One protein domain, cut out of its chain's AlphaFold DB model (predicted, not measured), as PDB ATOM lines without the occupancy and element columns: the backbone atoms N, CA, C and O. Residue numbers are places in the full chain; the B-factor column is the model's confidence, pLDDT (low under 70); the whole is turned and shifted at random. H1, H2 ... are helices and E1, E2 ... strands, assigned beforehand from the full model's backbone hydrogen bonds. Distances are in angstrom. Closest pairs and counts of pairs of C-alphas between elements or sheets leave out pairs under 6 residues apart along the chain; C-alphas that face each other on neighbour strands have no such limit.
ATOM      1  N   SER A 135     147.262 101.722  71.957       63.28
ATOM      2  CA  SER A 135     148.277 101.698  73.025       63.28
ATOM      3  C   SER A 135     148.321 103.020  73.789       63.28
ATOM      4  O   SER A 135     148.484 103.034  75.004       63.28
ATOM      5  N   THR A 136     148.122 104.130  73.075       68.00
ATOM      6  CA  THR A 136     148.027 105.469  73.661       68.00
ATOM      7  C   THR A 136     146.848 105.564  74.611       68.00
ATOM      8  O   THR A 136     147.038 106.026  75.725       68.00
ATOM      9  N   PHE A 137     145.673 105.058  74.233       69.69
ATOM     10  CA  PHE A 137     144.503 105.011  75.099       69.69
ATOM     11  C   PHE A 137     144.753 104.156  76.344       69.69
ATOM     12  O   PHE A 137     144.477 104.622  77.440       69.69
ATOM     13  N   ILE A 138     145.343 102.959  76.215       66.38
ATOM     14  CA  ILE A 138     145.671 102.109  77.378       66.38
ATOM     15  C   ILE A 138     146.603 102.846  78.349       66.38
ATOM     16  O   ILE A 138     146.354 102.870  79.555       66.38
ATOM     17  N   ASN A 139     147.659 103.480  77.838       64.75
ATOM     18  CA  ASN A 139     148.580 104.242  78.681       64.75
ATOM     19  C   ASN A 139     147.912 105.460  79.302       64.75
ATOM     20  O   ASN A 139     148.110 105.745  80.482       64.75
ATOM     21  N   ALA A 140     147.125 106.180  78.510       68.75
ATOM     22  CA  ALA A 140     146.428 107.367  78.951       68.75
ATOM     23  C   ALA A 140     145.452 107.024  80.072       68.75
ATOM     24  O   ALA A 140     145.500 107.623  81.136       68.75
ATOM     25  N   PHE A 141     144.673 105.964  79.883       72.00
ATOM     26  CA  PHE A 141     143.753 105.412  80.862       72.00
ATOM     27  C   PHE A 141     144.440 105.092  82.197       72.00
ATOM     28  O   PHE A 141     143.954 105.489  83.254       72.00
ATOM     29  N   VAL A 142     145.611 104.447  82.167       66.75
ATOM     30  CA  VAL A 142     146.399 104.166  83.382       66.75
ATOM     31  C   VAL A 142     146.835 105.454  84.083       66.75
ATOM     32  O   VAL A 142     146.711 105.556  85.304       66.75
ATOM     33  N   ASN A 143     147.329 106.438  83.333       66.56
ATOM     34  CA  ASN A 143     147.805 107.698  83.900       66.56
ATOM     35  C   ASN A 143     146.648 108.556  84.446       66.56
ATOM     36  O   ASN A 143     146.747 109.045  85.569       66.56
ATOM     37  N   TYR A 144     145.527 108.654  83.728       77.44
ATOM     38  CA  TYR A 144     144.325 109.380  84.160       77.44
ATOM     39  C   TYR A 144     143.729 108.810  85.449       77.44
ATOM     40  O   TYR A 144     143.237 109.558  86.286       77.44
ATOM     41  N   LEU A 145     143.804 107.490  85.647       71.69
ATOM     42  CA  LEU A 145     143.339 106.851  86.882       71.69
ATOM     43  C   LEU A 145     144.337 106.953  88.040       71.69
ATOM     44  O   LEU A 145     143.959 106.805  89.205       71.69
ATOM     45  N   SER A 146     145.613 107.179  87.735       64.44
ATOM     46  CA  SER A 146     146.677 107.204  88.738       64.44
ATOM     47  C   SER A 146     146.947 108.606  89.282       64.44
ATOM     48  O   SER A 146     147.294 108.733  90.459       64.44
ATOM     49  N   PHE A 147     146.756 109.644  88.463       70.25
ATOM     50  CA  PHE A 147     147.134 111.019  88.783       70.25
ATOM     51  C   PHE A 147     145.949 111.975  88.702       70.25
ATOM     52  O   PHE A 147     145.239 112.024  87.705       70.25
ATOM     53  N   ALA A 148     145.775 112.778  89.754       73.12
ATOM     54  CA  ALA A 148     144.702 113.769  89.840       73.12
ATOM     55  C   ALA A 148     144.956 115.024  88.985       73.12
ATOM     56  O   ALA A 148     144.027 115.777  88.725       73.12
ATOM     57  N   SER A 149     146.202 115.267  88.569       77.00
ATOM     58  CA  SER A 149     146.582 116.413  87.739       77.00
ATOM     59  C   SER A 149     147.805 116.091  86.882       77.00
ATOM     60  O   SER A 149     148.576 115.180  87.202       77.00
ATOM     61  N   LEU A 150     148.005 116.877  85.819       75.12
ATOM     62  CA  LEU A 150     149.196 116.785  84.972       75.12
ATOM     63  C   LEU A 150     150.483 117.017  85.775       75.12
ATOM     64  O   LEU A 150     151.461 116.300  85.581       75.12
ATOM     65  N   ASP A 151     150.476 117.976  86.705       77.38
ATOM     66  CA  ASP A 151     151.633 118.254  87.564       77.38
ATOM     67  C   ASP A 151     151.974 117.046  88.454       77.38
ATOM     68  O   ASP A 151     153.140 116.684  88.565       77.38
ATOM     69  N   ALA A 152     150.970 116.356  89.011       69.94
ATOM     70  CA  ALA A 152     151.196 115.146  89.807       69.94
ATOM     71  C   ALA A 152     151.727 113.972  88.963       69.94
ATOM     72  O   ALA A 152     152.505 113.156  89.456       69.94
ATOM     73  N   ALA A 153     151.313 113.881  87.697       62.50
ATOM     74  CA  ALA A 153     151.831 112.890  86.755       62.50
ATOM     75  C   ALA A 153     153.280 113.179  86.336       62.50
ATOM     76  O   ALA A 153     154.022 112.248  86.032       62.50
ATOM     77  N   ASN A 154     153.688 114.451  86.343       60.78
ATOM     78  CA  ASN A 154     155.037 114.886  85.986       60.78
ATOM     79  C   ASN A 154     156.109 114.370  86.948       60.78
ATOM     80  O   ASN A 154     157.222 114.071  86.525       60.78
ATOM     81  N   ASP A 155     155.760 114.193  88.220       58.38
ATOM     82  CA  ASP A 155     156.705 113.703  89.221       58.38
ATOM     83  C   ASP A 155     156.963 112.187  89.105       58.38
ATOM     84  O   ASP A 155     158.032 111.723  89.509       58.38
ATOM     85  N   GLN A 156     156.011 111.394  88.578       52.88
ATOM     86  CA  GLN A 156     156.104 109.920  88.494       52.88
ATOM     87  C   GLN A 156     155.265 109.295  87.349       52.88
ATOM     88  O   GLN A 156     154.358 108.515  87.631       52.88
ATOM     89  N   PRO A 157     155.531 109.546  86.057       48.41
ATOM     90  CA  PRO A 157     154.704 108.987  84.980       48.41
ATOM     91  C   PRO A 157     154.778 107.448  84.941       48.41
ATOM     92  O   PRO A 157     155.863 106.868  84.952       48.41
ATOM     93  N   ILE A 158     153.627 106.760  84.885       42.47
ATOM     94  CA  ILE A 158     153.571 105.293  85.085       42.47
ATOM     95  C   ILE A 158     153.861 104.491  83.806       42.47
ATOM     96  O   ILE A 158     154.311 103.352  83.898       42.47
ATOM     97  N   CYS A 159     153.665 105.060  82.616       38.69
ATOM     98  CA  CYS A 159     154.117 104.495  81.337       38.69
ATOM     99  C   CYS A 159     153.800 105.487  80.209       38.69
ATOM    100  O   CYS A 159     152.676 105.992  80.156       38.69
ATOM    101  N   LEU A 160     154.745 105.753  79.301       40.88
ATOM    102  CA  LEU A 160     154.561 106.648  78.151       40.88
ATOM    103  C   LEU A 160     155.004 105.910  76.875       40.88
ATOM    104  O   LEU A 160     156.192 105.848  76.578       40.88
ATOM    105  N   ILE A 161     154.063 105.318  76.127       35.94
ATOM    106  CA  ILE A 161     154.333 104.775  74.777       35.94
ATOM    107  C   ILE A 161     153.827 105.794  73.743       35.94
ATOM    108  O   ILE A 161     152.664 106.205  73.838       35.94
ATOM    109  N   PRO A 162     154.653 106.206  72.765       36.88
ATOM    110  CA  PRO A 162     154.286 107.245  71.807       36.88
ATOM    111  C   PRO A 162     153.123 106.833  70.868       36.88
ATOM    112  O   PRO A 162     153.108 105.697  70.387       36.88
ATOM    113  N   PRO A 163     152.167 107.743  70.571       37.94
ATOM    114  CA  PRO A 163     151.153 107.576  69.518       37.94
ATOM    115  C   PRO A 163     151.731 107.808  68.114       37.94
ATOM    116  O   PRO A 163     152.523 108.734  67.950       37.94
ATOM    117  N   ASN A 164     151.260 107.071  67.096       42.22
ATOM    118  CA  ASN A 164     151.601 107.309  65.681       42.22
ATOM    119  C   ASN A 164     150.400 107.125  64.746       42.22
ATOM    120  O   ASN A 164     149.940 106.009  64.640       42.22
ATOM    121  N   GLU A 165     150.010 108.183  64.028       42.66
ATOM    122  CA  GLU A 165     149.148 108.254  62.826       42.66
ATOM    123  C   GLU A 165     147.915 107.333  62.701       42.66
ATOM    124  O   GLU A 165     148.000 106.112  62.590       42.66
ATOM    125  N   ALA A 166     146.745 107.968  62.569       41.25
ATOM    126  CA  ALA A 166     145.521 107.329  62.105       41.25
ATOM    127  C   ALA A 166     145.470 107.336  60.571       41.25
ATOM    128  O   ALA A 166     145.720 108.366  59.945       41.25
ATOM    129  N   ARG A 167     145.098 106.206  59.967       46.94
ATOM    130  CA  ARG A 167     144.693 106.130  58.561       46.94
ATOM    131  C   ARG A 167     143.293 105.524  58.510       46.94
ATOM    132  O   ARG A 167     142.985 104.589  59.237       46.94
ATOM    133  N   LEU A 168     142.422 106.133  57.713       47.00
ATOM    134  CA  LEU A 168     141.075 105.645  57.406       47.00
ATOM    135  C   LEU A 168     141.101 105.081  55.984       47.00
ATOM    136  O   LEU A 168     140.509 105.654  55.071       47.00
ATOM    137  N   ASP A 169     141.862 104.006  55.776       52.16
ATOM    138  CA  ASP A 169     142.021 103.411  54.448       52.16
ATOM    139  C   ASP A 169     140.793 102.558  54.058       52.16
ATOM    140  O   ASP A 169     139.933 102.228  54.882       52.16
ATOM    141  N   VAL A 170     140.691 102.177  52.785       54.88
ATOM    142  CA  VAL A 170     139.671 101.253  52.260       54.88
ATOM    143  C   VAL A 170     139.652  99.946  53.063       54.88
ATOM    144  O   VAL A 170     138.582  99.400  53.343       54.88
ATOM    145  N   LEU A 171     140.824  99.486  53.513       53.62
ATOM    146  CA  LEU A 171     140.961  98.324  54.389       53.62
ATOM    147  C   LEU A 171     140.275  98.533  55.750       53.62
ATOM    148  O   LEU A 171     139.575  97.628  56.211       53.62
ATOM    149  N   PHE A 172     140.393  99.715  56.362       56.50
ATOM    150  CA  PHE A 172     139.724 100.044  57.623       56.50
ATOM    151  C   PHE A 172     138.207  99.964  57.486       56.50
ATOM    152  O   PHE A 172     137.532  99.343  58.311       56.50
ATOM    153  N   LYS A 173     137.672 100.561  56.411       59.53
ATOM    154  CA  LYS A 173     136.235 100.538  56.111       59.53
ATOM    155  C   LYS A 173     135.746  99.102  55.971       59.53
ATOM    156  O   LYS A 173     134.776  98.718  56.621       59.53
ATOM    157  N   TYR A 174     136.459  98.291  55.192       59.66
ATOM    158  CA  TYR A 174     136.158  96.873  55.033       59.66
ATOM    159  C   TYR A 174     136.197  96.108  56.372       59.66
ATOM    160  O   TYR A 174     135.275  95.344  56.670       59.66
ATOM    161  N   CYS A 175     137.206  96.349  57.217       55.03
ATOM    162  CA  CYS A 175     137.310  95.731  58.542       55.03
ATOM    163  C   CYS A 175     136.119  96.088  59.441       55.03
ATOM    164  O   CYS A 175     135.573  95.204  60.100       55.03
ATOM    165  N   LEU A 176     135.688  97.355  59.447       62.62
ATOM    166  CA  LEU A 176     134.503  97.788  60.190       62.62
ATOM    167  C   LEU A 176     133.228  97.121  59.661       62.62
ATOM    168  O   LEU A 176     132.450  96.593  60.455       62.62
ATOM    169  N   PHE A 177     133.035  97.057  58.340       63.31
ATOM    170  CA  PHE A 177     131.891  96.357  57.746       63.31
ATOM    171  C   PHE A 177     131.858  94.872  58.126       63.31
ATOM    172  O   PHE A 177     130.818  94.351  58.532       63.31
ATOM    173  N   GLN A 178     132.989  94.171  58.043       58.78
ATOM    174  CA  GLN A 178     133.059  92.761  58.435       58.78
ATOM    175  C   GLN A 178     132.798  92.567  59.930       58.78
ATOM    176  O   GLN A 178     132.024  91.691  60.310       58.78
ATOM    177  N   LEU A 179     133.381  93.411  60.778       63.25
ATOM    178  CA  LEU A 179     133.169  93.364  62.219       63.25
ATOM    179  C   LEU A 179     131.689  93.569  62.577       63.25
ATOM    180  O   LEU A 179     131.111  92.757  63.299       63.25
ATOM    181  N   PHE A 180     131.059  94.625  62.058       61.66
ATOM    182  CA  PHE A 180     129.673  94.961  62.387       61.66
ATOM    183  C   PHE A 180     128.662  93.978  61.791       61.66
ATOM    184  O   PHE A 180     127.638  93.714  62.417       61.66
ATOM    185  N   THR A 181     128.957  93.366  60.639       58.28
ATOM    186  CA  THR A 181     128.104  92.300  60.075       58.28
ATOM    187  C   THR A 181     128.181  90.991  60.861       58.28
ATOM    188  O   THR A 181     127.240  90.201  60.812       58.28
ATOM    189  N   GLN A 182     129.274  90.748  61.591       53.47
ATOM    190  CA  GLN A 182     129.444  89.549  62.420       53.47
ATOM    191  C   GLN A 182     129.053  89.755  63.890       53.47
ATOM    192  O   GLN A 182     128.823  88.781  64.612       53.47
ATOM    193  N   LEU A 183     128.961  91.004  64.351       59.19
ATOM    194  CA  LEU A 183     128.511  91.325  65.701       59.19
ATOM    195  C   LEU A 183     127.010  91.056  65.854       59.19
ATOM    196  O   LEU A 183     126.186  91.396  65.006       59.19
ATOM    197  N   ASN A 184     126.630  90.448  66.981       58.59
ATOM    198  CA  ASN A 184     125.218  90.273  67.305       58.59
ATOM    199  C   ASN A 184     124.544  91.650  67.421       58.59
ATOM    200  O   ASN A 184     125.102  92.540  68.056       58.59
ATOM    201  N   LYS A 185     123.314  91.801  66.917       63.53
ATOM    202  CA  LYS A 185     122.531  93.042  67.057       63.53
ATOM    203  C   LYS A 185     122.484  93.572  68.490       63.53
ATOM    204  O   LYS A 185     122.535  94.775  68.695       63.53
ATOM    205  N   SER A 186     122.418  92.695  69.497       59.88
ATOM    206  CA  SER A 186     122.413  93.147  70.894       59.88
ATOM    207  C   SER A 186     123.755  93.680  71.389       59.88
ATOM    208  O   SER A 186     123.776  94.324  72.430       59.88
ATOM    209  N   ALA A 187     124.861  93.409  70.690       65.75
ATOM    210  CA  ALA A 187     126.175  93.960  71.012       65.75
ATOM    211  C   ALA A 187     126.345  95.397  70.493       65.75
ATOM    212  O   ALA A 187     127.207  96.102  71.005       65.75
ATOM    213  N   ALA A 188     125.505  95.845  69.546       69.62
ATOM    214  CA  ALA A 188     125.559  97.189  68.962       69.62
ATOM    215  C   ALA A 188     125.473  98.309  70.011       69.62
ATOM    216  O   ALA A 188     126.184  99.303  69.916       69.62
ATOM    217  N   ASN A 189     124.673  98.104  71.062       71.25
ATOM    218  CA  ASN A 189     124.495  99.071  72.150       71.25
ATOM    219  C   ASN A 189     125.715  99.199  73.076       71.25
ATOM    220  O   ASN A 189     125.764 100.118  73.884       71.25
ATOM    221  N   ASN A 190     126.682  98.284  72.971       77.56
ATOM    222  CA  ASN A 190     127.906  98.295  73.773       77.56
ATOM    223  C   ASN A 190     129.123  98.738  72.939       77.56
ATOM    224  O   ASN A 190     130.261  98.572  73.378       77.56
ATOM    225  N   ILE A 191     128.899  99.259  71.727       80.44
ATOM    226  CA  ILE A 191     129.949  99.791  70.857       80.44
ATOM    227  C   ILE A 191     130.160 101.258  71.210       80.44
ATOM    228  O   ILE A 191     129.235 102.064  71.143       80.44
ATOM    229  N   LEU A 192     131.395 101.588  71.573       83.25
ATOM    230  CA  LEU A 192     131.825 102.938  71.911       83.25
ATOM    231  C   LEU A 192     132.913 103.361  70.923       83.25
ATOM    232  O   LEU A 192     133.769 102.557  70.547       83.25
ATOM    233  N   PHE A 193     132.887 104.622  70.511       83.31
ATOM    234  CA  PHE A 193     133.808 105.200  69.542       83.31
ATOM    235  C   PHE A 193     134.783 106.129  70.249       83.31
ATOM    236  O   PHE A 193     134.383 107.092  70.898       83.31
ATOM    237  N   LEU A 194     136.072 105.826  70.119       84.00
ATOM    238  CA  LEU A 194     137.145 106.571  70.756       84.00
ATOM    239  C   LEU A 194     137.992 107.238  69.674       84.00
ATOM    240  O   LEU A 194     138.548 106.557  68.814       84.00
ATOM    241  N   PHE A 195     138.111 108.560  69.737       79.31
ATOM    242  CA  PHE A 195     138.927 109.360  68.830       79.31
ATOM    243  C   PHE A 195     140.136 109.893  69.588       79.31
ATOM    244  O   PHE A 195     139.976 110.596  70.581       79.31
ATOM    245  N   THR A 196     141.345 109.555  69.144       81.50
ATOM    246  CA  THR A 196     142.589 110.069  69.740       81.50
ATOM    247  C   THR A 196     143.151 111.253  68.953       81.50
ATOM    248  O   THR A 196     142.835 111.401  67.776       81.50
ATOM    249  N   ASN A 197     144.054 112.028  69.563       76.75
ATOM    250  CA  ASN A 197     144.672 113.228  68.973       76.75
ATOM    251  C   ASN A 197     143.637 114.299  68.603       76.75
ATOM    252  O   ASN A 197     143.760 114.985  67.590       76.75
ATOM    253  N   SER A 198     142.596 114.431  69.423       82.75
ATOM    254  CA  SER A 198     141.444 115.274  69.117       82.75
ATOM    255  C   SER A 198     141.686 116.768  69.338       82.75
ATOM    256  O   SER A 198     140.786 117.567  69.111       82.75
ATOM    257  N   ARG A 199     142.864 117.195  69.809       84.75
ATOM    258  CA  ARG A 199     143.124 118.621  70.062       84.75
ATOM    259  C   ARG A 199     143.030 119.477  68.798       84.75
ATOM    260  O   ARG A 199     142.526 120.593  68.868       84.75
ATOM    261  N   SER A 200     143.494 118.972  67.654       81.62
ATOM    262  CA  SER A 200     143.415 119.689  66.371       81.62
ATOM    263  C   SER A 200     141.980 119.862  65.871       81.62
ATOM    264  O   SER A 200     141.712 120.757  65.075       81.62
ATOM    265  N   THR A 201     141.060 119.033  66.359       82.62
ATOM    266  CA  THR A 201     139.632 119.049  66.039       82.62
ATOM    267  C   THR A 201     138.797 119.594  67.199       82.62
ATOM    268  O   THR A 201     137.624 119.255  67.317       82.62
ATOM    269  N   ASP A 202     139.403 120.398  68.080       86.12
ATOM    270  CA  ASP A 202     138.771 120.992  69.270       86.12
ATOM    271  C   ASP A 202     138.012 119.972  70.140       86.12
ATOM    272  O   ASP A 202     136.901 120.188  70.618       86.12
ATOM    273  N   TYR A 203     138.633 118.807  70.333       86.50
ATOM    274  CA  TYR A 203     138.093 117.681  71.097       86.50
ATOM    275  C   TYR A 203     136.786 117.122  70.523       86.50
ATOM    276  O   TYR A 203     135.951 116.590  71.252       86.50
ATOM    277  N   MET A 204     136.637 117.199  69.198       85.81
ATOM    278  CA  MET A 204     135.557 116.576  68.436       85.81
ATOM    279  C   MET A 204     136.084 115.458  67.517       85.81
ATOM    280  O   MET A 204     137.272 115.432  67.191       85.81
ATOM    281  N   PRO A 205     135.220 114.552  67.023       77.88
ATOM    282  CA  PRO A 205     135.606 113.488  66.085       77.88
ATOM    283  C   PRO A 205     136.189 113.953  64.739       77.88
ATOM    284  O   PRO A 205     136.828 113.162  64.043       77.88
ATOM    285  N   GLY A 206     135.940 115.208  64.347       82.31
ATOM    286  CA  GLY A 206     136.370 115.772  63.064       82.31
ATOM    287  C   GLY A 206     135.897 114.963  61.848       82.31
ATOM    288  O   GLY A 206     134.872 114.277  61.896       82.31
ATOM    289  N   ASP A 207     136.684 114.998  60.772       75.06
ATOM    290  CA  ASP A 207     136.385 114.295  59.512       75.06
ATOM    291  C   ASP A 207     136.299 112.773  59.681       75.06
ATOM    292  O   ASP A 207     135.535 112.098  58.988       75.06
ATOM    293  N   SER A 208     137.031 112.222  60.655       73.69
ATOM    294  CA  SER A 208     136.964 110.795  60.988       73.69
ATOM    295  C   SER A 208     135.582 110.395  61.503       73.69
ATOM    296  O   SER A 208     135.085 109.317  61.175       73.69
ATOM    297  N   GLY A 209     134.933 111.275  62.270       76.31
ATOM    298  CA  GLY A 209     133.554 111.084  62.708       76.31
ATOM    299  C   GLY A 209     132.555 111.113  61.554       76.31
ATOM    300  O   GLY A 209     131.644 110.292  61.527       76.31
ATOM    301  N   LEU A 210     132.744 112.003  60.574       76.31
ATOM    302  CA  LEU A 210     131.889 112.073  59.379       76.31
ATOM    303  C   LEU A 210     132.014 110.814  58.512       76.31
ATOM    304  O   LEU A 210     131.010 110.261  58.062       76.31
ATOM    305  N   ALA A 211     133.241 110.326  58.314       72.62
ATOM    306  CA  ALA A 211     133.486 109.088  57.582       72.62
ATOM    307  C   ALA A 211     132.852 107.876  58.281       72.62
ATOM    308  O   ALA A 211     132.245 107.032  57.622       72.62
ATOM    309  N   LEU A 212     132.960 107.806  59.612       76.06
ATOM    310  CA  LEU A 212     132.317 106.764  60.402       76.06
ATOM    311  C   LEU A 212     130.791 106.848  60.311       76.06
ATOM    312  O   LEU A 212     130.162 105.827  60.061       76.06
ATOM    313  N   LEU A 213     130.200 108.038  60.448       81.12
ATOM    314  CA  LEU A 213     128.757 108.247  60.299       81.12
ATOM    315  C   LEU A 213     128.234 107.689  58.972       81.12
ATOM    316  O   LEU A 213     127.287 106.914  58.975       81.12
ATOM    317  N   SER A 214     128.923 107.975  57.863       78.00
ATOM    318  CA  SER A 214     128.556 107.426  56.551       78.00
ATOM    319  C   SER A 214     128.572 105.890  56.513       78.00
ATOM    320  O   SER A 214     127.727 105.280  55.861       78.00
ATOM    321  N   ILE A 215     129.510 105.249  57.219       72.75
ATOM    322  CA  ILE A 215     129.570 103.783  57.340       72.75
ATOM    323  C   ILE A 215     128.409 103.266  58.201       72.75
ATOM    324  O   ILE A 215     127.785 102.268  57.848       72.75
ATOM    325  N   LEU A 216     128.102 103.938  59.314       81.31
ATOM    326  CA  LEU A 216     126.999 103.562  60.198       81.31
ATOM    327  C   LEU A 216     125.640 103.698  59.500       81.31
ATOM    328  O   LEU A 216     124.809 102.803  59.632       81.31
ATOM    329  N   ASP A 217     125.447 104.744  58.697       84.75
ATOM    330  CA  ASP A 217     124.243 104.927  57.880       84.75
ATOM    331  C   ASP A 217     124.088 103.785  56.865       84.75
ATOM    332  O   ASP A 217     123.033 103.155  56.792       84.75
ATOM    333  N   GLN A 218     125.169 103.410  56.170       78.38
ATOM    334  CA  GLN A 218     125.159 102.261  55.255       78.38
ATOM    335  C   GLN A 218     124.808 100.944  55.966       78.38
ATOM    336  O   GLN A 218     124.077 100.121  55.414       78.38
ATOM    337  N   ILE A 219     125.299 100.728  57.191       71.56
ATOM    338  CA  ILE A 219     124.978  99.540  58.007       71.56
ATOM    339  C   ILE A 219     123.518  99.554  58.461       71.56
ATOM    340  O   ILE A 219     122.867  98.506  58.493       71.56
ATOM    341  N   ARG A 220     122.994 100.731  58.799       81.75
ATOM    342  CA  ARG A 220     121.598 100.911  59.191       81.75
ATOM    343  C   ARG A 220     120.650 100.647  58.022       81.75
ATOM    344  O   ARG A 220     119.588 100.058  58.225       81.75
ATOM    345  N   GLU A 221     121.028 101.040  56.810       80.62
ATOM    346  CA  GLU A 221     120.241 100.852  55.585       80.62
ATOM    347  C   GLU A 221     120.367  99.436  54.996       80.62
ATOM    348  O   GLU A 221     119.413  98.917  54.410       80.62
ATOM    349  N   SER A 222     121.499  98.763  55.214       67.94
ATOM    350  CA  SER A 222     121.753  97.413  54.702       67.94
ATOM    351  C   SER A 222     121.212  96.326  55.639       67.94
ATOM    352  O   SER A 222     121.447  96.394  56.846       67.94
ATOM    353  N   PRO A 223     120.548  95.263  55.138       58.56
ATOM    354  CA  PRO A 223     120.172  94.118  55.963       58.56
ATOM    355  C   PRO A 223     121.395  93.555  56.718       58.56
ATOM    356  O   PRO A 223     122.430  93.314  56.098       58.56
ATOM    357  N   PRO A 224     121.304  93.330  58.042       59.00
ATOM    358  CA  PRO A 224     120.071  93.167  58.804       59.00
ATOM    359  C   PRO A 224     119.574  94.445  59.523       59.00
ATOM    360  O   PRO A 224     118.837  94.311  60.502       59.00
ATOM    361  N   ASN A 225     119.954  95.637  59.050       74.81
ATOM    362  CA  ASN A 225     119.537  96.964  59.527       74.81
ATOM    363  C   ASN A 225     119.883  97.184  61.000       74.81
ATOM    364  O   ASN A 225     119.010  97.367  61.852       74.81
ATOM    365  N   VAL A 226     121.172  97.057  61.317       71.44
ATOM    366  CA  VAL A 226     121.659  97.233  62.687       71.44
ATOM    367  C   VAL A 226     121.797  98.719  62.966       71.44
ATOM    368  O   VAL A 226     122.525  99.412  62.265       71.44
ATOM    369  N   ASP A 227     121.115  99.190  64.001       80.00
ATOM    370  CA  ASP A 227     121.288 100.550  64.496       80.00
ATOM    371  C   ASP A 227     122.405 100.554  65.545       80.00
ATOM    372  O   ASP A 227     122.303  99.881  66.573       80.00
ATOM    373  N   ILE A 228     123.500 101.252  65.246       80.31
ATOM    374  CA  ILE A 228     124.635 101.424  66.155       80.31
ATOM    375  C   ILE A 228     124.591 102.874  66.642       80.31
ATOM    376  O   ILE A 228     124.794 103.781  65.831       80.31
ATOM    377  N   PRO A 229     124.330 103.126  67.938       82.00
ATOM    378  CA  PRO A 229     124.167 104.486  68.429       82.00
ATOM    379  C   PRO A 229     125.437 105.319  68.234       82.00
ATOM    380  O   PRO A 229     126.500 104.989  68.763       82.00
ATOM    381  N   TYR A 230     125.311 106.440  67.527       85.44
ATOM    382  CA  TYR A 230     126.361 107.446  67.391       85.44
ATOM    383  C   TYR A 230     125.869 108.771  67.967       85.44
ATOM    384  O   TYR A 230     125.146 109.531  67.323       85.44
ATOM    385  N   ASN A 231     126.200 109.021  69.228       88.69
ATOM    386  CA  ASN A 231     125.796 110.223  69.941       88.69
ATOM    387  C   ASN A 231     126.820 110.560  71.030       88.69
ATOM    388  O   ASN A 231     127.850 109.900  71.165       88.69
ATOM    389  N   ARG A 232     126.539 111.601  71.816       87.75
ATOM    390  CA  ARG A 232     127.440 112.046  72.881       87.75
ATOM    391  C   ARG A 232     127.782 110.926  73.862       87.75
ATOM    392  O   ARG A 232     128.921 110.868  74.298       87.75
ATOM    393  N   ASP A 233     126.850 110.038  74.188       85.69
ATOM    394  CA  ASP A 233     127.066 108.976  75.173       85.69
ATOM    395  C   ASP A 233     127.920 107.825  74.634       85.69
ATOM    396  O   ASP A 233     128.501 107.097  75.425       85.69
ATOM    397  N   THR A 234     128.061 107.682  73.313       82.94
ATOM    398  CA  THR A 234     128.870 106.617  72.698       82.94
ATOM    399  C   THR A 234     130.163 107.104  72.056       82.94
ATOM    400  O   THR A 234     130.998 106.282  71.690       82.94
ATOM    401  N   VAL A 235     130.366 108.417  71.934       86.19
ATOM    402  CA  VAL A 235     131.536 109.028  71.289       86.19
ATOM    403  C   VAL A 235     132.404 109.732  72.319       86.19
ATOM    404  O   VAL A 235     131.901 110.578  73.049       86.19
ATOM    405  N   TYR A 236     133.701 109.431  72.340       86.69
ATOM    406  CA  TYR A 236     134.673 109.960  73.297       86.69
ATOM    407  C   TYR A 236     135.933 110.439  72.589       86.69
ATOM    408  O   TYR A 236     136.475 109.739  71.731       86.69
ATOM    409  N   CYS A 237     136.423 111.615  72.969       86.62
ATOM    410  CA  CYS A 237     137.583 112.240  72.343       86.62
ATOM    411  C   CYS A 237     138.708 112.420  73.366       86.62
ATOM    412  O   CYS A 237     138.523 113.029  74.416       86.62
ATOM    413  N   PHE A 238     139.879 111.883  73.047       85.75
ATOM    414  CA  PHE A 238     141.069 111.907  73.885       85.75
ATOM    415  C   PHE A 238     142.204 112.590  73.141       85.75
ATOM    416  O   PHE A 238     142.434 112.352  71.954       85.75
ATOM    417  N   ASP A 239     142.990 113.373  73.860       85.25
ATOM    418  CA  ASP A 239     144.227 113.919  73.334       85.25
ATOM    419  C   ASP A 239     145.441 113.301  74.033       85.25
ATOM    420  O   ASP A 239     145.333 112.706  75.107       85.25
ATOM    421  N   SER A 240     146.600 113.382  73.378       73.94
ATOM    422  CA  SER A 240     147.843 112.794  73.882       73.94
ATOM    423  C   SER A 240     149.005 113.784  74.003       73.94
ATOM    424  O   SER A 240     150.099 113.401  74.424       73.94
ATOM    425  N   GLU A 241     148.785 115.066  73.693       78.38
ATOM    426  CA  GLU A 241     149.823 116.099  73.765       78.38
ATOM    427  C   GLU A 241     150.317 116.340  75.193       78.38
ATOM    428  O   GLU A 241     151.493 116.630  75.404       78.38
ATOM    429  N   SER A 242     149.449 116.160  76.188       82.38
ATOM    430  CA  SER A 242     149.827 116.218  77.600       82.38
ATOM    431  C   SER A 242     150.915 115.192  77.947       82.38
ATOM    432  O   SER A 242     151.864 115.518  78.654       82.38
ATOM    433  N   PHE A 243     150.876 113.992  77.361       76.69
ATOM    434  CA  PHE A 243     151.939 112.994  77.518       76.69
ATOM    435  C   PHE A 243     153.228 113.392  76.811       76.69
ATOM    436  O   PHE A 243     154.307 113.154  77.348       76.69
ATOM    437  N   ARG A 244     153.143 114.014  75.627       76.81
ATOM    438  CA  ARG A 244     154.329 114.537  74.925       76.81
ATOM    439  C   ARG A 244     155.019 115.612  75.759       76.81
ATOM    440  O   ARG A 244     156.240 115.588  75.885       76.81
ATOM    441  N   TYR A 245     154.235 116.490  76.383       81.56
ATOM    442  CA  TYR A 245     154.733 117.462  77.349       81.56
ATOM    443  C   TYR A 245     155.427 116.788  78.540       81.56
ATOM    444  O   TYR A 245     156.540 117.183  78.884       81.56
ATOM    445  N   LEU A 246     154.831 115.744  79.131       77.19
ATOM    446  CA  LEU A 246     155.452 114.986  80.227       77.19
ATOM    447  C   LEU A 246     156.791 114.370  79.799       77.19
ATOM    448  O   LEU A 246     157.803 114.595  80.451       77.19
ATOM    449  N   VAL A 247     156.840 113.659  78.665       75.56
ATOM    450  CA  VAL A 247     158.095 113.066  78.158       75.56
ATOM    451  C   VAL A 247     159.171 114.133  77.967       75.56
ATOM    452  O   VAL A 247     160.331 113.914  78.307       75.56
ATOM    453  N   ALA A 248     158.802 115.276  77.397       78.38
ATOM    454  CA  ALA A 248     159.744 116.338  77.083       78.38
ATOM    455  C   ALA A 248     160.245 117.084  78.330       78.38
ATOM    456  O   ALA A 248     161.405 117.485  78.373       78.38
ATOM    457  N   SER A 249     159.394 117.274  79.339       76.44
ATOM    458  CA  SER A 249     159.722 118.058  80.537       76.44
ATOM    459  C   SER A 249     160.434 117.253  81.632       76.44
ATOM    460  O   SER A 249     161.187 117.834  82.417       76.44
ATOM    461  N   VAL A 250     160.257 115.929  81.666       74.25
ATOM    462  CA  VAL A 250     160.891 115.026  82.643       74.25
ATOM    463  C   VAL A 250     162.334 114.675  82.222       74.25
ATOM    464  O   VAL A 250     162.645 114.640  81.024       74.25
ATOM    465  N   PRO A 251     163.259 114.416  83.171       66.88
ATOM    466  CA  PRO A 251     164.602 113.939  82.850       66.88
ATOM    467  C   PRO A 251     164.610 112.656  82.001       66.88
ATOM    468  O   PRO A 251     163.781 111.772  82.226       66.88
ATOM    469  N   PRO A 252     165.555 112.514  81.049       66.94
ATOM    470  CA  PRO A 252     166.718 113.379  80.807       66.94
ATOM    471  C   PRO A 252     166.453 114.574  79.873       66.94
ATOM    472  O   PRO A 252     167.371 115.347  79.611       66.94
ATOM    473  N   ASN A 253     165.238 114.717  79.334       73.88
ATOM    474  CA  ASN A 253     164.959 115.689  78.274       73.88
ATOM    475  C   ASN A 253     164.953 117.132  78.795       73.88
ATOM    476  O   ASN A 253     165.468 118.020  78.118       73.88
ATOM    477  N   ASN A 254     164.407 117.357  80.000       80.25
ATOM    478  CA  ASN A 254     164.439 118.640  80.719       80.25
ATOM    479  C   ASN A 254     164.054 119.866  79.855       80.25
ATOM    480  O   ASN A 254     164.534 120.979  80.094       80.25
ATOM    481  N   ILE A 255     163.183 119.677  78.857       82.12
ATOM    482  CA  ILE A 255     162.779 120.729  77.925       82.12
ATOM    483  C   ILE A 255     161.906 121.729  78.675       82.12
ATOM    484  O   ILE A 255     160.865 121.389  79.242       82.12
ATOM    485  N   GLN A 256     162.338 122.987  78.661       81.06
ATOM    486  CA  GLN A 256     161.588 124.095  79.230       81.06
ATOM    487  C   GLN A 256     160.607 124.624  78.188       81.06
ATOM    488  O   GLN A 256     160.998 125.029  77.095       81.06
ATOM    489  N   PHE A 257     159.327 124.632  78.542       80.50
ATOM    490  CA  PHE A 257     158.265 125.169  77.701       80.50
ATOM    491  C   PHE A 257     157.836 126.548  78.196       80.50
ATOM    492  O   PHE A 257     157.858 126.824  79.396       80.50
ATOM    493  N   GLU A 258     157.390 127.405  77.278       86.00
ATOM    494  CA  GLU A 258     156.787 128.685  77.645       86.00
ATOM    495  C   GLU A 258     155.563 128.455  78.561       86.00
ATOM    496  O   GLU A 258     154.757 127.557  78.284       86.00
ATOM    497  N   PRO A 259     155.354 129.269  79.619       80.94
ATOM    498  CA  PRO A 259     154.230 129.095  80.544       80.94
ATOM    499  C   PRO A 259     152.859 129.025  79.858       80.94
ATOM    500  O   PRO A 259     152.003 128.238  80.257       80.94
ATOM    501  N   ARG A 260     152.668 129.802  78.783       79.94
ATOM    502  CA  ARG A 260     151.440 129.784  77.973       79.94
ATOM    503  C   ARG A 260     151.219 128.461  77.248       79.94
ATOM    504  O   ARG A 260     150.081 128.051  77.056       79.94
ATOM    505  N   LEU A 261     152.286 127.777  76.850       80.69
ATOM    506  CA  LEU A 261     152.168 126.474  76.209       80.69
ATOM    507  C   LEU A 261     151.845 125.394  77.248       80.69
ATOM    508  O   LEU A 261     150.984 124.551  76.994       80.69
ATOM    509  N   LYS A 262     152.425 125.486  78.457       84.12
ATOM    510  CA  LYS A 262     152.094 124.602  79.590       84.12
ATOM    511  C   LYS A 262     150.592 124.591  79.889       84.12
ATOM    512  O   LYS A 262     150.018 123.511  80.006       84.12
ATOM    513  N   SER A 263     149.939 125.757  79.950       84.94
ATOM    514  CA  SER A 263     148.492 125.819  80.210       84.94
ATOM    515  C   SER A 263     147.666 125.057  79.174       84.94
ATOM    516  O   SER A 263     146.668 124.443  79.528       84.94
ATOM    517  N   THR A 264     148.109 125.014  77.915       87.94
ATOM    518  CA  THR A 264     147.396 124.254  76.878       87.94
ATOM    519  C   THR A 264     147.545 122.735  77.019       87.94
ATOM    520  O   THR A 264     146.633 121.993  76.659       87.94
ATOM    521  N   TYR A 265     148.669 122.254  77.561       87.69
ATOM    522  CA  TYR A 265     148.859 120.831  77.866       87.69
ATOM    523  C   TYR A 265     148.075 120.407  79.111       87.69
ATOM    524  O   TYR A 265     147.543 119.299  79.137       87.69
ATOM    525  N   ILE A 266     147.959 121.295  80.108       87.12
ATOM    526  CA  ILE A 266     147.086 121.096  81.276       87.12
ATOM    527  C   ILE A 266     145.631 120.984  80.820       87.12
ATOM    528  O   ILE A 266     144.958 120.023  81.171       87.12
ATOM    529  N   GLU A 267     145.166 121.895  79.964       89.56
ATOM    530  CA  GLU A 267     143.802 121.823  79.435       89.56
ATOM    531  C   GLU A 267     143.549 120.518  78.655       89.56
ATOM    532  O   GLU A 267     142.514 119.877  78.837       89.56
ATOM    533  N   SER A 268     144.506 120.090  77.820       89.31
ATOM    534  CA  SER A 268     144.447 118.802  77.105       89.31
ATOM    535  C   SER A 268     144.337 117.605  78.054       89.31
ATOM    536  O   SER A 268     143.528 116.697  77.822       89.31
ATOM    537  N   TRP A 269     145.101 117.624  79.150       88.75
ATOM    538  CA  TRP A 269     145.013 116.622  80.208       88.75
ATOM    539  C   TRP A 269     143.630 116.615  80.858       88.75
ATOM    540  O   TRP A 269     142.969 115.578  80.861       88.75
ATOM    541  N   ASP A 270     143.162 117.762  81.347       89.62
ATOM    542  CA  ASP A 270     141.902 117.870  82.086       89.62
ATOM    543  C   ASP A 270     140.707 117.441  81.231       89.62
ATOM    544  O   ASP A 270     139.851 116.677  81.681       89.62
ATOM    545  N   ARG A 271     140.660 117.865  79.961       90.31
ATOM    546  CA  ARG A 271     139.620 117.429  79.016       90.31
ATOM    547  C   ARG A 271     139.635 115.916  78.821       90.31
ATOM    548  O   ARG A 271     138.584 115.286  78.903       90.31
ATOM    549  N   SER A 272     140.813 115.328  78.631       88.44
ATOM    550  CA  SER A 272     140.944 113.885  78.409       88.44
ATOM    551  C   SER A 272     140.628 113.060  79.664       88.44
ATOM    552  O   SER A 272     140.046 111.980  79.552       88.44
ATOM    553  N   VAL A 273     140.949 113.566  80.862       86.44
ATOM    554  CA  VAL A 273     140.563 112.955  82.146       86.44
ATOM    555  C   VAL A 273     139.047 112.988  82.325       86.44
ATOM    556  O   VAL A 273     138.451 111.957  82.638       86.44
ATOM    557  N   ASN A 274     138.413 114.135  82.073       89.38
ATOM    558  CA  ASN A 274     136.959 114.276  82.169       89.38
ATOM    559  C   ASN A 274     136.235 113.334  81.193       89.38
ATOM    560  O   ASN A 274     135.278 112.657  81.574       89.38
ATOM    561  N   GLU A 275     136.723 113.229  79.955       87.94
ATOM    562  CA  GLU A 275     136.193 112.291  78.960       87.94
ATOM    563  C   GLU A 275     136.411 110.826  79.364       87.94
ATOM    564  O   GLU A 275     135.515 109.998  79.195       87.94
ATOM    565  N   CYS A 276     137.552 110.499  79.980       86.38
ATOM    566  CA  CYS A 276     137.829 109.162  80.514       86.38
ATOM    567  C   CYS A 276     136.862 108.800  81.648       86.38
ATOM    568  O   CYS A 276     136.309 107.700  81.684       86.38
ATOM    569  N   GLN A 277     136.603 109.741  82.554       84.25
ATOM    570  CA  GLN A 277     135.656 109.539  83.642       84.25
ATOM    571  C   GLN A 277     134.226 109.369  83.114       84.25
ATOM    572  O   GLN A 277     133.496 108.489  83.574       84.25
ATOM    573  N   ARG A 278     133.838 110.151  82.100       90.31
ATOM    574  CA  ARG A 278     132.551 110.002  81.409       90.31
ATOM    575  C   ARG A 278     132.415 108.629  80.749       90.31
ATOM    576  O   ARG A 278     131.360 108.007  80.860       90.31
ATOM    577  N   LEU A 279     133.478 108.146  80.107       84.38
ATOM    578  CA  LEU A 279     133.540 106.814  79.504       84.38
ATOM    579  C   LEU A 279     133.341 105.719  80.550       84.38
ATOM    580  O   LEU A 279     132.499 104.841  80.380       84.38
ATOM    581  N   LEU A 280     134.074 105.791  81.657       81.81
ATOM    582  CA  LEU A 280     133.994 104.803  82.731       81.81
ATOM    583  C   LEU A 280     132.622 104.757  83.393       81.81
ATOM    584  O   LEU A 280     132.069 103.674  83.583       81.81
ATOM    585  N   ASN A 281     132.054 105.925  83.687       82.69
ATOM    586  CA  ASN A 281     130.716 106.025  84.258       82.69
ATOM    587  C   ASN A 281     129.663 105.403  83.335       82.69
ATOM    588  O   ASN A 281     128.742 104.752  83.820       82.69
ATOM    589  N   HIS A 282     129.818 105.558  82.017       81.81
ATOM    590  CA  HIS A 282     128.937 104.924  81.043       81.81
ATOM    591  C   HIS A 282     129.144 103.402  80.980       81.81
ATOM    592  O   HIS A 282     128.178 102.654  81.101       81.81
ATOM    593  N   ILE A 283     130.393 102.926  80.885       77.75
ATOM    594  CA  ILE A 283     130.718 101.489  80.813       77.75
ATOM    595  C   ILE A 283     130.145 100.715  82.006       77.75
ATOM    596  O   ILE A 283     129.605  99.628  81.820       77.75
ATOM    597  N   ILE A 284     130.226 101.267  83.220       78.44
ATOM    598  CA  ILE A 284     129.713 100.613  84.439       78.44
ATOM    599  C   ILE A 284     128.181 100.473  84.412       78.44
ATOM    600  O   ILE A 284     127.630  99.564  85.033       78.44
ATOM    601  N   GLN A 285     127.486 101.349  83.683       78.31
ATOM    602  CA  GLN A 285     126.030 101.315  83.530       78.31
ATOM    603  C   GLN A 285     125.574 100.411  82.376       78.31
ATOM    604  O   GLN A 285     124.399 100.037  82.325       78.31
ATOM    605  N   LEU A 286     126.474 100.044  81.455       72.88
ATOM    606  CA  LEU A 286     126.121  99.210  80.314       72.88
ATOM    607  C   LEU A 286     125.810  97.773  80.761       72.88
ATOM    608  O   LEU A 286     126.617  97.131  81.441       72.88
ATOM    609  N   PRO A 287     124.662  97.205  80.348       70.12
ATOM    610  CA  PRO A 287     124.376  95.810  80.615       70.12
ATOM    611  C   PRO A 287     125.370  94.928  79.853       70.12
ATOM    612  O   PRO A 287     125.559  95.063  78.640       70.12
ATOM    613  N   ALA A 288     125.986  93.977  80.557       65.38
ATOM    614  CA  ALA A 288     126.873  93.007  79.930       65.38
ATOM    615  C   ALA A 288     126.147  92.272  78.790       65.38
ATOM    616  O   ALA A 288     125.046  91.735  78.972       65.38
ATOM    617  N   HIS A 289     126.778  92.216  77.615       65.62
ATOM    618  CA  HIS A 289     126.248  91.461  76.489       65.62
ATOM    619  C   HIS A 289     126.329  89.961  76.796       65.62
ATOM    620  O   HIS A 289     127.389  89.341  76.701       65.62
ATOM    621  N   LYS A 290     125.198  89.361  77.176       63.34
ATOM    622  CA  LYS A 290     125.149  87.936  77.513       63.34
ATOM    623  C   LYS A 290     125.214  87.084  76.238       63.34
ATOM    624  O   LYS A 290     124.453  87.356  75.304       63.34
TER     625      LYS A 290
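This is residues 135 to 290 of the 543 residues of the protein "Hypothetical protein" of Medioppia subpectinata (UniProt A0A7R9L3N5). What shape do these atoms make? A long body has the short parallel strand pair E1 and E2 in its middle and the long helix H8 passing beside E2; H7 and H2 pack on H8 toward one end, while H6 and H3 pack on each other toward the other. What is it made of? The 156 printed residues hold eight named helices and two named strands, in the order H1 H2 H3 H4 E1 H5 H6 E2 H7 H8, and the class is mostly helix. How extended is it? It is only just compact, close to loose, with a radius of gyration of the C-alphas of 17.8 A and spans of 56 by 32 by 22 A.

Where does the printed part begin? H1, residues 135 to 146, begins at C-alpha 135 (148.277, 101.698, 73.025) and is 16.7 A long; H2, residues 150 to 155, follows. What comes next? H3, residues 170 to 182, is 18.6 A long, then come H4, residues 185 to 190, E1, residues 193 to 196, H5, residues 198 to 201, and H6, residues 206 to 221, 23.2 A long. What closes the printed part? E2, residues 235 to 238, and H7, residues 241 to 249, 12.2 A long, precede H8, residues 259 to 285, which is 39.7 A long and ends at C-alpha 285 (126.030, 101.315, 83.530).

Which helix is the hub? H8 is, and it only just touches H1, with 3 pairs of C-alphas within 8 A, the closest Tyr 144 and Val 273 at 5.6 A, about perpendicular at 90 degrees. It also only just touches H2, with 3 such pairs, the closest Leu 150 and Ile 266 at 6.1 A. With residues 262 to 269 alone it touches H7, closest at the C-alphas of Ser 242 and Tyr 265, 4.7 A, at a steep tilt of 50 degrees, opposite ways. How do the strands pair? E1 and E2 are parallel neighbours, with N 195 and O 236 at 2.8 A, and E1, H5, H6, E2 form a strand-helix-strand unit, parallel strands with helices between, whose crossover is right-handed. What of the other helices? H3 and H6 touch at a steep tilt of 42 degrees, closest at the C-alphas of Lys 173 and Ile 215, 7.5 A; H4 touches no helix, and H5 is close to but not clearly touching H8. Are the helix backbones complete? In H1, H3, H6 and H7 every O i to N i+4 pair is within hydrogen-bond range, against 1 of 2 in H2, 21 of 23 in H8 and 0 of 2 in H4, where 2 of 3 O i to N i+3 pairs are; H5 is too short for an i+4 pair.

How far does it reach? The two C-alphas farthest apart, those of Pro 223 and Asn 254, are 56.3 A apart, and the printed part has no cut. Which links are long? Those from H2 to H3 and from H6 to E2 are. Where is confidence low? The mean pLDDT of the printed part is 72.8, and 54 residues are under 70, among them residues 152 to 188.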